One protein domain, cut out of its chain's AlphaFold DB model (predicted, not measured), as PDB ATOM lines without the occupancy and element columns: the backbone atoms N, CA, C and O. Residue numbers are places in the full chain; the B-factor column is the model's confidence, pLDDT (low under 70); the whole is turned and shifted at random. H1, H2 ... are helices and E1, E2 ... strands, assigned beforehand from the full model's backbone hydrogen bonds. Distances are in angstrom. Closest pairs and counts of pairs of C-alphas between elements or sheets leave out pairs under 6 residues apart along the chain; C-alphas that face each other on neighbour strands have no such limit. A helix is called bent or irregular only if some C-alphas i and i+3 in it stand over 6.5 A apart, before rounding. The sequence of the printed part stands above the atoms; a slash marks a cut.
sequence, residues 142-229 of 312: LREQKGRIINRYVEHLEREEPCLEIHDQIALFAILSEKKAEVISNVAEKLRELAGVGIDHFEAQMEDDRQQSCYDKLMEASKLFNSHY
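What this domain is: This is residues 142 to 229 of the 312 residues of an uncharacterized protein of bacterium F083 (UniProt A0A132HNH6). Two helices pack on one face of a bent four-stranded sheet as two layers: H1 on edge strand E3, H2 across E1 and E4. The 88 printed residues include, in order, E1, E2, E3, H1, E4, H2; class mixed, sheet order E3 E2 E1 E4, mixed. It is compact, radius of gyration 12.6 A, spanning 34 by 26 by 23 A.

Where its parts are: E1, residues 145 to 154, starts at C-alpha (-8.950, -7.105, -29.431), is 23.2 A long and bends at 151. E2 is 159 to 166, 20.9 A; E3 172 to 175; H1 180 to 196, 24.3 A; E4 204 to 206. H2, 209 to 228, 28.9 A, ends at C-alpha (-6.159, 7.758, -7.713).

How they stand to each other: E1, E2, E3 form a meander, successive antiparallel neighbours: N 150 to O 163 and N 174 to O 164 are each 3.0 A. E4 is parallel to E1, N 147 to O 205 2.9 A. E3, H1, E4 form a split strand-helix-strand unit, E2 and E1 between its strands, its crossover right-handed. H1's closest C-alpha to E3 is Val 187, 6.5 A from Ala 174. H2 touches H1 with residues 218 to 226 alone, closest C-alphas Ser 222 and Ala 188, 4.5 A; 73 degrees, only just about perpendicular. In both helices every O i to N i+4 pair is within hydrogen-bond range.

The domain as a whole: The printed part has no cut or long link. C-alphas 158 and 198 are farthest apart, 35.3 A. Thirteen residues are under pLDDT 70, among them 167 to 171.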
ATOM      1  N   LEU A 142      -2.222  -7.302 -29.194       58.66
ATOM      2  CA  LEU A 142      -3.128  -6.716 -28.201       58.66
ATOM      3  C   LEU A 142      -3.769  -5.387 -28.642       58.66
ATOM      4  O   LEU A 142      -4.591  -4.848 -27.908       58.66
ATOM      5  N   ARG A 143      -3.416  -4.839 -29.817       56.53
ATOM      6  CA  ARG A 143      -3.899  -3.511 -30.266       56.53
ATOM      7  C   ARG A 143      -5.312  -3.512 -30.847       56.53
ATOM      8  O   ARG A 143      -5.969  -2.482 -30.805       56.53
ATOM      9  N   GLU A 144      -5.774  -4.643 -31.371       61.44
ATOM     10  CA  GLU A 144      -7.139  -4.809 -31.886       61.44
ATOM     11  C   GLU A 144      -7.733  -6.083 -31.288       61.44
ATOM     12  O   GLU A 144      -7.602  -7.173 -31.843       61.44
ATOM     13  N   GLN A 145      -8.317  -5.969 -30.094       73.12
ATOM     14  CA  GLN A 145      -8.950  -7.105 -29.431       73.12
ATOM     15  C   GLN A 145     -10.440  -7.156 -29.736       73.12
ATOM     16  O   GLN A 145     -11.120  -6.133 -29.752       73.12
ATOM     17  N   LYS A 146     -10.958  -8.369 -29.923       80.06
ATOM     18  CA  LYS A 146     -12.398  -8.614 -29.884       80.06
ATOM     19  C   LYS A 146     -12.783  -9.020 -28.471       80.06
ATOM     20  O   LYS A 146     -12.129  -9.879 -27.876       80.06
ATOM     21  N   GLY A 147     -13.821  -8.381 -27.957       82.06
ATOM     22  CA  GLY A 147     -14.389  -8.664 -26.652       82.06
ATOM     23  C   GLY A 147     -15.836  -9.118 -26.755       82.06
ATOM     24  O   GLY A 147     -16.532  -8.808 -27.721       82.06
ATOM     25  N   ARG A 148     -16.290  -9.844 -25.740       85.44
ATOM     26  CA  ARG A 148     -17.682 -10.259 -25.573       85.44
ATOM     27  C   ARG A 148     -18.059 -10.268 -24.099       85.44
ATOM     28  O   ARG A 148     -17.203 -10.458 -23.236       85.44
ATOM     29  N   ILE A 149     -19.337 -10.074 -23.816       85.12
ATOM     30  CA  ILE A 149     -19.935 -10.326 -22.507       85.12
ATOM     31  C   ILE A 149     -20.790 -11.580 -22.643       85.12
ATOM     32  O   ILE A 149     -21.795 -11.566 -23.352       85.12
ATOM     33  N   ILE A 150     -20.391 -12.663 -21.978       84.62
ATOM     34  CA  ILE A 150     -21.105 -13.944 -22.023       84.62
ATOM     35  C   ILE A 150     -21.345 -14.489 -20.622       84.62
ATOM     36  O   ILE A 150     -20.606 -14.176 -19.696       84.62
ATOM     37  N   ASN A 151     -22.362 -15.334 -20.466       84.06
ATOM     38  CA  ASN A 151     -22.549 -16.074 -19.224       84.06
ATOM     39  C   ASN A 151     -21.613 -17.285 -19.209       84.06
ATOM     40  O   ASN A 151     -21.650 -18.107 -20.128       84.06
ATOM     41  N   ARG A 152     -20.791 -17.400 -18.166       78.81
ATOM     42  CA  ARG A 152     -19.956 -18.577 -17.907       78.81
ATOM     43  C   ARG A 152     -20.257 -19.162 -16.544       78.81
ATOM     44  O   ARG A 152     -20.492 -18.436 -15.585       78.81
ATOM     45  N   TYR A 153     -20.187 -20.485 -16.455       74.69
ATOM     46  CA  TYR A 153     -20.190 -21.169 -15.172       74.69
ATOM     47  C   TYR A 153     -18.893 -20.858 -14.416       74.69
ATOM     48  O   TYR A 153     -17.801 -21.113 -14.924       74.69
ATOM     49  N   VAL A 154     -19.022 -20.299 -13.214       69.88
ATOM     50  CA  VAL A 154     -17.905 -19.976 -12.326       69.88
ATOM     51  C   VAL A 154     -17.870 -21.007 -11.204       69.88
ATOM     52  O   VAL A 154     -18.747 -21.014 -10.340       69.88
ATOM     53  N   GLU A 155     -16.852 -21.869 -11.212       67.62
ATOM     54  CA  GLU A 155     -16.761 -23.048 -10.337       67.62
ATOM     55  C   GLU A 155     -16.859 -22.692  -8.846       67.62
ATOM     56  O   GLU A 155     -17.692 -23.243  -8.135       67.62
ATOM     57  N   HIS A 156     -16.098 -21.696  -8.381       71.00
ATOM     58  CA  HIS A 156     -16.101 -21.284  -6.970       71.00
ATOM     59  C   HIS A 156     -17.396 -20.583  -6.513       71.00
ATOM     60  O   HIS A 156     -17.595 -20.394  -5.313       71.00
ATOM     61  N   LEU A 157     -18.265 -20.174  -7.445       71.69
ATOM     62  CA  LEU A 157     -19.597 -19.622  -7.157       71.69
ATOM     63  C   LEU A 157     -20.716 -20.637  -7.422       71.69
ATOM     64  O   LEU A 157     -21.878 -20.345  -7.136       71.69
ATOM     65  N   GLU A 158     -20.372 -21.795  -7.992       81.75
ATOM     66  CA  GLU A 158     -21.274 -22.863  -8.420       81.75
ATOM     67  C   GLU A 158     -22.460 -22.386  -9.288       81.75
ATOM     68  O   GLU A 158     -23.545 -22.974  -9.260       81.75
ATOM     69  N   ARG A 159     -22.286 -21.314 -10.075       80.81
ATOM     70  CA  ARG A 159     -23.364 -20.714 -10.885       80.81
ATOM     71  C   ARG A 159     -22.861 -20.005 -12.138       80.81
ATOM     72  O   ARG A 159     -21.678 -19.695 -12.251       80.81
ATOM     73  N   GLU A 160     -23.775 -19.750 -13.074       84.19
ATOM     74  CA  GLU A 160     -23.491 -18.897 -14.229       84.19
ATOM     75  C   GLU A 160     -23.438 -17.428 -13.818       84.19
ATOM     76  O   GLU A 160     -24.349 -16.922 -13.160       84.19
ATOM     77  N   GLU A 161     -22.379 -16.752 -14.243       83.00
ATOM     78  CA  GLU A 161     -22.193 -15.320 -14.084       83.00
ATOM     79  C   GLU A 161     -21.901 -14.678 -15.439       83.00
ATOM     80  O   GLU A 161     -21.236 -15.285 -16.284       83.00
ATOM     81  N   PRO A 162     -22.353 -13.439 -15.650       87.06
ATOM     82  CA  PRO A 162     -21.935 -12.652 -16.791       87.06
ATOM     83  C   PRO A 162     -20.466 -12.247 -16.641       87.06
ATOM     84  O   PRO A 162     -20.053 -11.670 -15.635       87.06
ATOM     85  N   CYS A 163     -19.677 -12.508 -17.673       85.06
ATOM     86  CA  CYS A 163     -18.240 -12.291 -17.694       85.06
ATOM     87  C   CYS A 163     -17.859 -11.442 -18.903       85.06
ATOM     88  O   CYS A 163     -18.283 -11.720 -20.025       85.06
ATOM     89  N   LEU A 164     -17.042 -10.415 -18.673       85.38
ATOM     90  CA  LEU A 164     -16.323  -9.721 -19.733       85.38
ATOM     91  C   LEU A 164     -15.117 -10.566 -20.129       85.38
ATOM     92  O   LEU A 164     -14.266 -10.864 -19.290       85.38
ATOM     93  N   GLU A 165     -15.034 -10.887 -21.412       79.00
ATOM     94  CA  GLU A 165     -13.940 -11.640 -22.006       79.00
ATOM     95  C   GLU A 165     -13.368 -10.879 -23.175       79.00
ATOM     96  O   GLU A 165     -14.043 -10.640 -24.174       79.00
ATOM     97  N   ILE A 166     -12.097 -10.530 -23.064       74.50
ATOM     98  CA  ILE A 166     -11.335  -9.943 -24.150       74.50
ATOM     99  C   ILE A 166     -10.177 -10.889 -24.380       74.50
ATOM    100  O   ILE A 166      -9.331 -11.044 -23.500       74.50
ATOM    101  N   HIS A 167     -10.213 -11.559 -25.536       66.69
ATOM    102  CA  HIS A 167      -9.282 -12.607 -25.947       66.69
ATOM    103  C   HIS A 167      -8.960 -13.592 -24.807       66.69
ATOM    104  O   HIS A 167      -7.903 -13.492 -24.184       66.69
ATOM    105  N   ASP A 168      -9.916 -14.504 -24.581       53.94
ATOM    106  CA  ASP A 168     -10.087 -15.648 -23.658       53.94
ATOM    107  C   ASP A 168      -9.094 -15.924 -22.502       53.94
ATOM    108  O   ASP A 168      -9.501 -16.585 -21.550       53.94
ATOM    109  N   GLN A 169      -7.818 -15.531 -22.550       46.66
ATOM    110  CA  GLN A 169      -6.778 -15.948 -21.597       46.66
ATOM    111  C   GLN A 169      -5.631 -14.948 -21.363       46.66
ATOM    112  O   GLN A 169      -4.926 -15.084 -20.369       46.66
ATOM    113  N   ILE A 170      -5.406 -13.971 -22.254       50.59
ATOM    114  CA  ILE A 170      -4.261 -13.037 -22.140       50.59
ATOM    115  C   ILE A 170      -4.702 -11.614 -21.798       50.59
ATOM    116  O   ILE A 170      -3.972 -10.904 -21.111       50.59
ATOM    117  N   ALA A 171      -5.859 -11.173 -22.288       61.84
ATOM    118  CA  ALA A 171      -6.148  -9.745 -22.332       61.84
ATOM    119  C   ALA A 171      -7.002  -9.269 -21.151       61.84
ATOM    120  O   ALA A 171      -6.555  -8.400 -20.409       61.84
ATOM    121  N   LEU A 172      -8.201  -9.815 -20.929       72.94
ATOM    122  CA  LEU A 172      -9.001  -9.468 -19.747       72.94
ATOM    123  C   LEU A 172     -10.127 -10.484 -19.522       72.94
ATOM    124  O   LEU A 172     -10.936 -10.710 -20.420       72.94
ATOM    125  N   PHE A 173     -10.215 -11.026 -18.308       77.81
ATOM    126  CA  PHE A 173     -11.396 -11.734 -17.811       77.81
ATOM    127  C   PHE A 173     -11.899 -11.026 -16.554       77.81
ATOM    128  O   PHE A 173     -11.120 -10.786 -15.629       77.81
ATOM    129  N   ALA A 174     -13.185 -10.682 -16.510       81.06
ATOM    130  CA  ALA A 174     -13.793 -10.089 -15.324       81.06
ATOM    131  C   ALA A 174     -15.230 -10.572 -15.131       81.06
ATOM    132  O   ALA A 174     -16.078 -10.378 -16.000       81.06
ATOM    133  N   ILE A 175     -15.510 -11.139 -13.955       84.81
ATOM    134  CA  ILE A 175     -16.875 -11.446 -13.519       84.81
ATOM    135  C   ILE A 175     -17.591 -10.122 -13.265       84.81
ATOM    136  O   ILE A 175     -17.177  -9.333 -12.413       84.81
ATOM    137  N   LEU A 176     -18.673  -9.876 -13.994       86.88
ATOM    138  CA  LEU A 176     -19.476  -8.668 -13.883       86.88
ATOM    139  C   LEU A 176     -20.539  -8.869 -12.790       86.88
ATOM    140  O   LEU A 176     -21.725  -8.978 -13.053       86.88
ATOM    141  N   SER A 177     -20.132  -8.956 -11.528       83.50
ATOM    142  CA  SER A 177     -21.110  -9.071 -10.437       83.50
ATOM    143  C   SER A 177     -21.892  -7.762 -10.213       83.50
ATOM    144  O   SER A 177     -21.483  -6.690 -10.662       83.50
ATOM    145  N   GLU A 178     -22.982  -7.817  -9.439       83.31
ATOM    146  CA  GLU A 178     -23.708  -6.611  -8.999       83.31
ATOM    147  C   GLU A 178     -22.869  -5.688  -8.098       83.31
ATOM    148  O   GLU A 178     -23.204  -4.516  -7.958       83.31
ATOM    149  N   LYS A 179     -21.779  -6.198  -7.505       86.62
ATOM    150  CA  LYS A 179     -20.876  -5.431  -6.639       86.62
ATOM    151  C   LYS A 179     -19.915  -4.608  -7.489       86.62
ATOM    152  O   LYS A 179     -18.812  -5.050  -7.821       86.62
ATOM    153  N   LYS A 180     -20.315  -3.390  -7.830       89.44
ATOM    154  CA  LYS A 180     -19.606  -2.517  -8.775       89.44
ATOM    155  C   LYS A 180     -18.171  -2.243  -8.350       89.44
ATOM    156  O   LYS A 180     -17.261  -2.337  -9.171       89.44
ATOM    157  N   ALA A 181     -17.956  -1.953  -7.066       87.62
ATOM    158  CA  ALA A 181     -16.623  -1.679  -6.539       87.62
ATOM    159  C   ALA A 181     -15.667  -2.870  -6.728       87.62
ATOM    160  O   ALA A 181     -14.477  -2.684  -6.981       87.62
ATOM    161  N   GLU A 182     -16.187  -4.097  -6.631       86.44
ATOM    162  CA  GLU A 182     -15.413  -5.320  -6.832       86.44
ATOM    163  C   GLU A 182     -15.003  -5.469  -8.298       86.44
ATOM    164  O   GLU A 182     -13.808  -5.582  -8.579       86.44
ATOM    165  N   VAL A 183     -15.962  -5.345  -9.223       89.31
ATOM    166  CA  VAL A 183     -15.710  -5.438 -10.670       89.31
ATOM    167  C   VAL A 183     -14.709  -4.377 -11.133       89.31
ATOM    168  O   VAL A 183     -13.709  -4.711 -11.768       89.31
ATOM    169  N   ILE A 184     -14.932  -3.109 -10.765       92.06
ATOM    170  CA  ILE A 184     -14.060  -1.985 -11.140       92.06
ATOM    171  C   ILE A 184     -12.636  -2.216 -10.632       92.06
ATOM    172  O   ILE A 184     -11.689  -2.004 -11.394       92.06
ATOM    173  N   SER A 185     -12.482  -2.671  -9.379       87.25
ATOM    174  CA  SER A 185     -11.168  -2.948  -8.788       87.25
ATOM    175  C   SER A 185     -10.439  -4.075  -9.523       87.25
ATOM    176  O   SER A 185      -9.288  -3.900  -9.913       87.25
ATOM    177  N   ASN A 186     -11.124  -5.185  -9.814       84.19
ATOM    178  CA  ASN A 186     -10.519  -6.338 -10.483       84.19
ATOM    179  C   ASN A 186     -10.043  -5.974 -11.898       84.19
ATOM    180  O   ASN A 186      -8.929  -6.315 -12.291       84.19
ATOM    181  N   VAL A 187     -10.849  -5.212 -12.646       87.69
ATOM    182  CA  VAL A 187     -10.446  -4.714 -13.969       87.69
ATOM    183  C   VAL A 187      -9.285  -3.722 -13.851       87.69
ATOM    184  O   VAL A 187      -8.321  -3.826 -14.606       87.69
ATOM    185  N   ALA A 188      -9.316  -2.796 -12.887       88.38
ATOM    186  CA  ALA A 188      -8.227  -1.843 -12.667       88.38
ATOM    187  C   ALA A 188      -6.894  -2.545 -12.350       88.38
ATOM    188  O   ALA A 188      -5.846  -2.147 -12.865       88.38
ATOM    189  N   GLU A 189      -6.928  -3.618 -11.558       81.31
ATOM    190  CA  GLU A 189      -5.761  -4.449 -11.263       81.31
ATOM    191  C   GLU A 189      -5.181  -5.089 -12.519       81.31
ATOM    192  O   GLU A 189      -3.990  -4.918 -12.778       81.31
ATOM    193  N   LYS A 190      -6.023  -5.717 -13.347       77.56
ATOM    194  CA  LYS A 190      -5.584  -6.312 -14.615       77.56
ATOM    195  C   LYS A 190      -4.995  -5.272 -15.567       77.56
ATOM    196  O   LYS A 190      -3.928  -5.502 -16.125       77.56
ATOM    197  N   LEU A 191      -5.596  -4.086 -15.691       81.19
ATOM    198  CA  LEU A 191      -5.026  -3.004 -16.512       81.19
ATOM    199  C   LEU A 191      -3.641  -2.560 -16.025       81.19
ATOM    200  O   LEU A 191      -2.772  -2.240 -16.833       81.19
ATOM    201  N   ARG A 192      -3.413  -2.554 -14.711       79.56
ATOM    202  CA  ARG A 192      -2.105  -2.229 -14.134       79.56
ATOM    203  C   ARG A 192      -1.085  -3.348 -14.345       79.56
ATOM    204  O   ARG A 192       0.074  -3.043 -14.605       79.56
ATOM    205  N   GLU A 193      -1.499  -4.611 -14.254       74.25
ATOM    206  CA  GLU A 193      -0.650  -5.763 -14.595       74.25
ATOM    207  C   GLU A 193      -0.189  -5.679 -16.057       74.25
ATOM    208  O   GLU A 193       1.005  -5.804 -16.338       74.25
ATOM    209  N   LEU A 194      -1.107  -5.356 -16.975       74.31
ATOM    210  CA  LEU A 194      -0.812  -5.132 -18.393       74.31
ATOM    211  C   LEU A 194       0.156  -3.952 -18.600       74.31
ATOM    212  O   LEU A 194       1.164  -4.088 -19.299       74.31
ATOM    213  N   ALA A 195      -0.075  -2.815 -17.937       76.69
ATOM    214  CA  ALA A 195       0.840  -1.670 -17.993       76.69
ATOM    215  C   ALA A 195       2.242  -2.017 -17.453       76.69
ATOM    216  O   ALA A 195       3.257  -1.626 -18.029       76.69
ATOM    217  N   GLY A 196       2.326  -2.826 -16.389       70.31
ATOM    218  CA  GLY A 196       3.590  -3.303 -15.813       70.31
ATOM    219  C   GLY A 196       4.463  -4.108 -16.784       70.31
ATOM    220  O   GLY A 196       5.679  -4.216 -16.589       70.31
ATOM    221  N   VAL A 197       3.865  -4.634 -17.854       63.50
ATOM    222  CA  VAL A 197       4.554  -5.384 -18.907       63.50
ATOM    223  C   VAL A 197       4.636  -4.626 -20.243       63.50
ATOM    224  O   VAL A 197       5.051  -5.200 -21.247       63.50
ATOM    225  N   GLY A 198       4.328  -3.323 -20.248       66.88
ATOM    226  CA  GLY A 198       4.479  -2.430 -21.405       66.88
ATOM    227  C   GLY A 198       3.237  -2.297 -22.290       66.88
ATOM    228  O   GLY A 198       3.341  -1.830 -23.425       66.88
ATOM    229  N   ILE A 199       2.067  -2.713 -21.800       71.75
ATOM    230  CA  ILE A 199       0.783  -2.564 -22.492       71.75
ATOM    231  C   ILE A 199       0.057  -1.359 -21.887       71.75
ATOM    232  O   ILE A 199      -0.802  -1.486 -21.019       71.75
ATOM    233  N   ASP A 200       0.433  -0.165 -22.340       68.94
ATOM    234  CA  ASP A 200      -0.088   1.094 -21.783       68.94
ATOM    235  C   ASP A 200      -1.448   1.501 -22.371       68.94
ATOM    236  O   ASP A 200      -2.146   2.354 -21.827       68.94
ATOM    237  N   HIS A 201      -1.816   0.912 -23.514       70.38
ATOM    238  CA  HIS A 201      -3.073   1.168 -24.210       70.38
ATOM    239  C   HIS A 201      -3.759  -0.164 -24.497       70.38
ATOM    240  O   HIS A 201      -3.227  -0.999 -25.227       70.38
ATOM    241  N   PHE A 202      -4.940  -0.338 -23.906       75.44
ATOM    242  CA  PHE A 202      -5.771  -1.523 -24.048       75.44
ATOM    243  C   PHE A 202      -7.187  -1.099 -24.431       75.44
ATOM    244  O   PHE A 202      -7.848  -0.381 -23.672       75.44
ATOM    245  N   GLU A 203      -7.618  -1.531 -25.612       78.94
ATOM    246  CA  GLU A 203      -8.947  -1.283 -26.165       78.94
ATOM    247  C   GLU A 203      -9.457  -2.547 -26.860       78.94
ATOM    248  O   GLU A 203      -8.689  -3.304 -27.460       78.94
ATOM    249  N   ALA A 204     -10.764  -2.771 -26.766       83.56
ATOM    250  CA  ALA A 204     -11.438  -3.885 -27.406       83.56
ATOM    251  C   ALA A 204     -12.706  -3.417 -28.117       83.56
ATOM    252  O   ALA A 204     -13.435  -2.551 -27.629       83.56
ATOM    253  N   GLN A 205     -12.966  -4.040 -29.261       88.38
ATOM    254  CA  GLN A 205     -14.234  -3.945 -29.960       88.38
ATOM    255  C   GLN A 205     -15.155  -5.061 -29.463       88.38
ATOM    256  O   GLN A 205     -14.840  -6.246 -29.605       88.38
ATOM    257  N   MET A 206     -16.288  -4.677 -28.887       89.62
ATOM    258  CA  MET A 206     -17.303  -5.596 -28.386       89.62
ATOM    259  C   MET A 206     -18.216  -6.096 -29.514       89.62
ATOM    260  O   MET A 206     -18.293  -5.493 -30.585       89.62
ATOM    261  N   GLU A 207     -18.920  -7.205 -29.277       89.31
ATOM    262  CA  GLU A 207     -19.797  -7.837 -30.277       89.31
ATOM    263  C   GLU A 207     -20.976  -6.957 -30.723       89.31
ATOM    264  O   GLU A 207     -21.433  -7.074 -31.862       89.31
ATOM    265  N   ASP A 208     -21.463  -6.074 -29.848       89.56
ATOM    266  CA  ASP A 208     -22.568  -5.158 -30.125       89.56
ATOM    267  C   ASP A 208     -22.415  -3.810 -29.393       89.56
ATOM    268  O   ASP A 208     -21.646  -3.680 -28.436       89.56
ATOM    269  N   ASP A 209     -23.179  -2.798 -29.826       89.88
ATOM    270  CA  ASP A 209     -23.120  -1.424 -29.298       89.88
ATOM    271  C   ASP A 209     -23.456  -1.327 -27.799       89.88
ATOM    272  O   ASP A 209     -22.988  -0.426 -27.093       89.88
ATOM    273  N   ARG A 210     -24.284  -2.241 -27.285       88.38
ATOM    274  CA  ARG A 210     -24.706  -2.236 -25.882       88.38
ATOM    275  C   ARG A 210     -23.595  -2.783 -24.994       88.38
ATOM    276  O   ARG A 210     -23.309  -2.195 -23.948       88.38
ATOM    277  N   GLN A 211     -22.945  -3.863 -25.422       89.88
ATOM    278  CA  GLN A 211     -21.731  -4.375 -24.797       89.88
ATOM    279  C   GLN A 211     -20.596  -3.354 -24.892       89.88
ATOM    280  O   GLN A 211     -19.913  -3.139 -23.893       89.88
ATOM    281  N   GLN A 212     -20.442  -2.672 -26.034       91.25
ATOM    282  CA  GLN A 212     -19.443  -1.614 -26.205       91.25
ATOM    283  C   GLN A 212     -19.651  -0.491 -25.187       91.25
ATOM    284  O   GLN A 212     -18.730  -0.152 -24.454       91.25
ATOM    285  N   SER A 213     -20.880   0.018 -25.040       91.19
ATOM    286  CA  SER A 213     -21.171   1.063 -24.052       91.19
ATOM    287  C   SER A 213     -20.922   0.615 -22.604       91.19
ATOM    288  O   SER A 213     -20.464   1.412 -21.782       91.19
ATOM    289  N   CYS A 214     -21.212  -0.650 -22.278       89.56
ATOM    290  CA  CYS A 214     -20.901  -1.236 -20.971       89.56
ATOM    291  C   CYS A 214     -19.389  -1.279 -20.721       89.56
ATOM    292  O   CYS A 214     -18.922  -0.846 -19.665       89.56
ATOM    293  N   TYR A 215     -18.645  -1.782 -21.708       91.12
ATOM    294  CA  TYR A 215     -17.193  -1.889 -21.688       91.12
ATOM    295  C   TYR A 215     -16.535  -0.516 -21.543       91.12
ATOM    296  O   TYR A 215     -15.738  -0.331 -20.628       91.12
ATOM    297  N   ASP A 216     -16.918   0.470 -22.355       91.56
ATOM    298  CA  ASP A 216     -16.320   1.809 -22.339       91.56
ATOM    299  C   ASP A 216     -16.452   2.469 -20.958       91.56
ATOM    300  O   ASP A 216     -15.480   3.001 -20.419       91.56
ATOM    301  N   LYS A 217     -17.637   2.372 -20.340       92.69
ATOM    302  CA  LYS A 217     -17.887   2.898 -18.991       92.69
ATOM    303  C   LYS A 217     -17.098   2.150 -17.915       92.69
ATOM    304  O   LYS A 217     -16.589   2.784 -16.993       92.69
ATOM    305  N   LEU A 218     -16.993   0.822 -18.017       93.12
ATOM    306  CA  LEU A 218     -16.197   0.020 -17.082       93.12
ATOM    307  C   LEU A 218     -14.718   0.395 -17.178       93.12
ATOM    308  O   LEU A 218     -14.063   0.630 -16.167       93.12
ATOM    309  N   MET A 219     -14.209   0.516 -18.402       91.69
ATOM    310  CA  MET A 219     -12.837   0.915 -18.678       91.69
ATOM    311  C   MET A 219     -12.541   2.333 -18.194       91.69
ATOM    312  O   MET A 219     -11.479   2.560 -17.617       91.69
ATOM    313  N   GLU A 220     -13.460   3.282 -18.388       93.00
ATOM    314  CA  GLU A 220     -13.348   4.633 -17.830       93.00
ATOM    315  C   GLU A 220     -13.267   4.587 -16.299       93.00
ATOM    316  O   GLU A 220     -12.334   5.149 -15.723       93.00
ATOM    317  N   ALA A 221     -14.188   3.872 -15.644       93.94
ATOM    318  CA  ALA A 221     -14.216   3.735 -14.191       93.94
ATOM    319  C   ALA A 221     -12.928   3.095 -13.646       93.94
ATOM    320  O   ALA A 221     -12.342   3.602 -12.692       93.94
ATOM    321  N   SER A 222     -12.431   2.028 -14.275       91.94
ATOM    322  CA  SER A 222     -11.197   1.348 -13.865       91.94
ATOM    323  C   SER A 222      -9.933   2.171 -14.135       91.94
ATOM    324  O   SER A 222      -8.997   2.146 -13.333       91.94
ATOM    325  N   LYS A 223      -9.888   2.954 -15.222       90.25
ATOM    326  CA  LYS A 223      -8.802   3.922 -15.463       90.25
ATOM    327  C   LYS A 223      -8.826   5.044 -14.422       90.25
ATOM    328  O   LYS A 223      -7.772   5.414 -13.905       90.25
ATOM    329  N   LEU A 224     -10.013   5.546 -14.074       90.25
ATOM    330  CA  LEU A 224     -10.188   6.564 -13.039       90.25
ATOM    331  C   LEU A 224      -9.768   6.033 -11.661       90.25
ATOM    332  O   LEU A 224      -9.009   6.706 -10.964       90.25
ATOM    333  N   PHE A 225     -10.140   4.794 -11.323       90.50
ATOM    334  CA  PHE A 225      -9.662   4.084 -10.133       90.50
ATOM    335  C   PHE A 225      -8.126   4.085 -10.067       90.50
ATOM    336  O   PHE A 225      -7.538   4.506  -9.071       90.50
ATOM    337  N   ASN A 226      -7.457   3.668 -11.150       87.19
ATOM    338  CA  ASN A 226      -5.993   3.634 -11.211       87.19
ATOM    339  C   ASN A 226      -5.347   5.027 -11.151       87.19
ATOM    340  O   ASN A 226      -4.222   5.143 -10.675       87.19
ATOM    341  N   SER A 227      -6.033   6.092 -11.581       86.31
ATOM    342  CA  SER A 227      -5.506   7.463 -11.497       86.31
ATOM    343  C   SER A 227      -5.378   7.983 -10.057       86.31
ATOM    344  O   SER A 227      -4.501   8.801  -9.767       86.31
ATOM    345  N   HIS A 228      -6.211   7.465  -9.149       81.50
ATOM    346  CA  HIS A 228      -6.159   7.758  -7.713       81.50
ATOM    347  C   HIS A 228      -5.154   6.876  -6.968       81.50
ATOM    348  O   HIS A 228      -4.767   7.178  -5.841       81.50
ATOM    349  N   TYR A 229      -4.663   5.813  -7.607       74.50
ATOM    350  CA  TYR A 229      -3.622   4.963  -7.050       74.50
ATOM    351  C   TYR A 229      -2.243   5.628  -7.185       74.50
ATOM    352  O   TYR A 229      -1.656   5.685  -8.266       74.50
TER     353      TYR A 229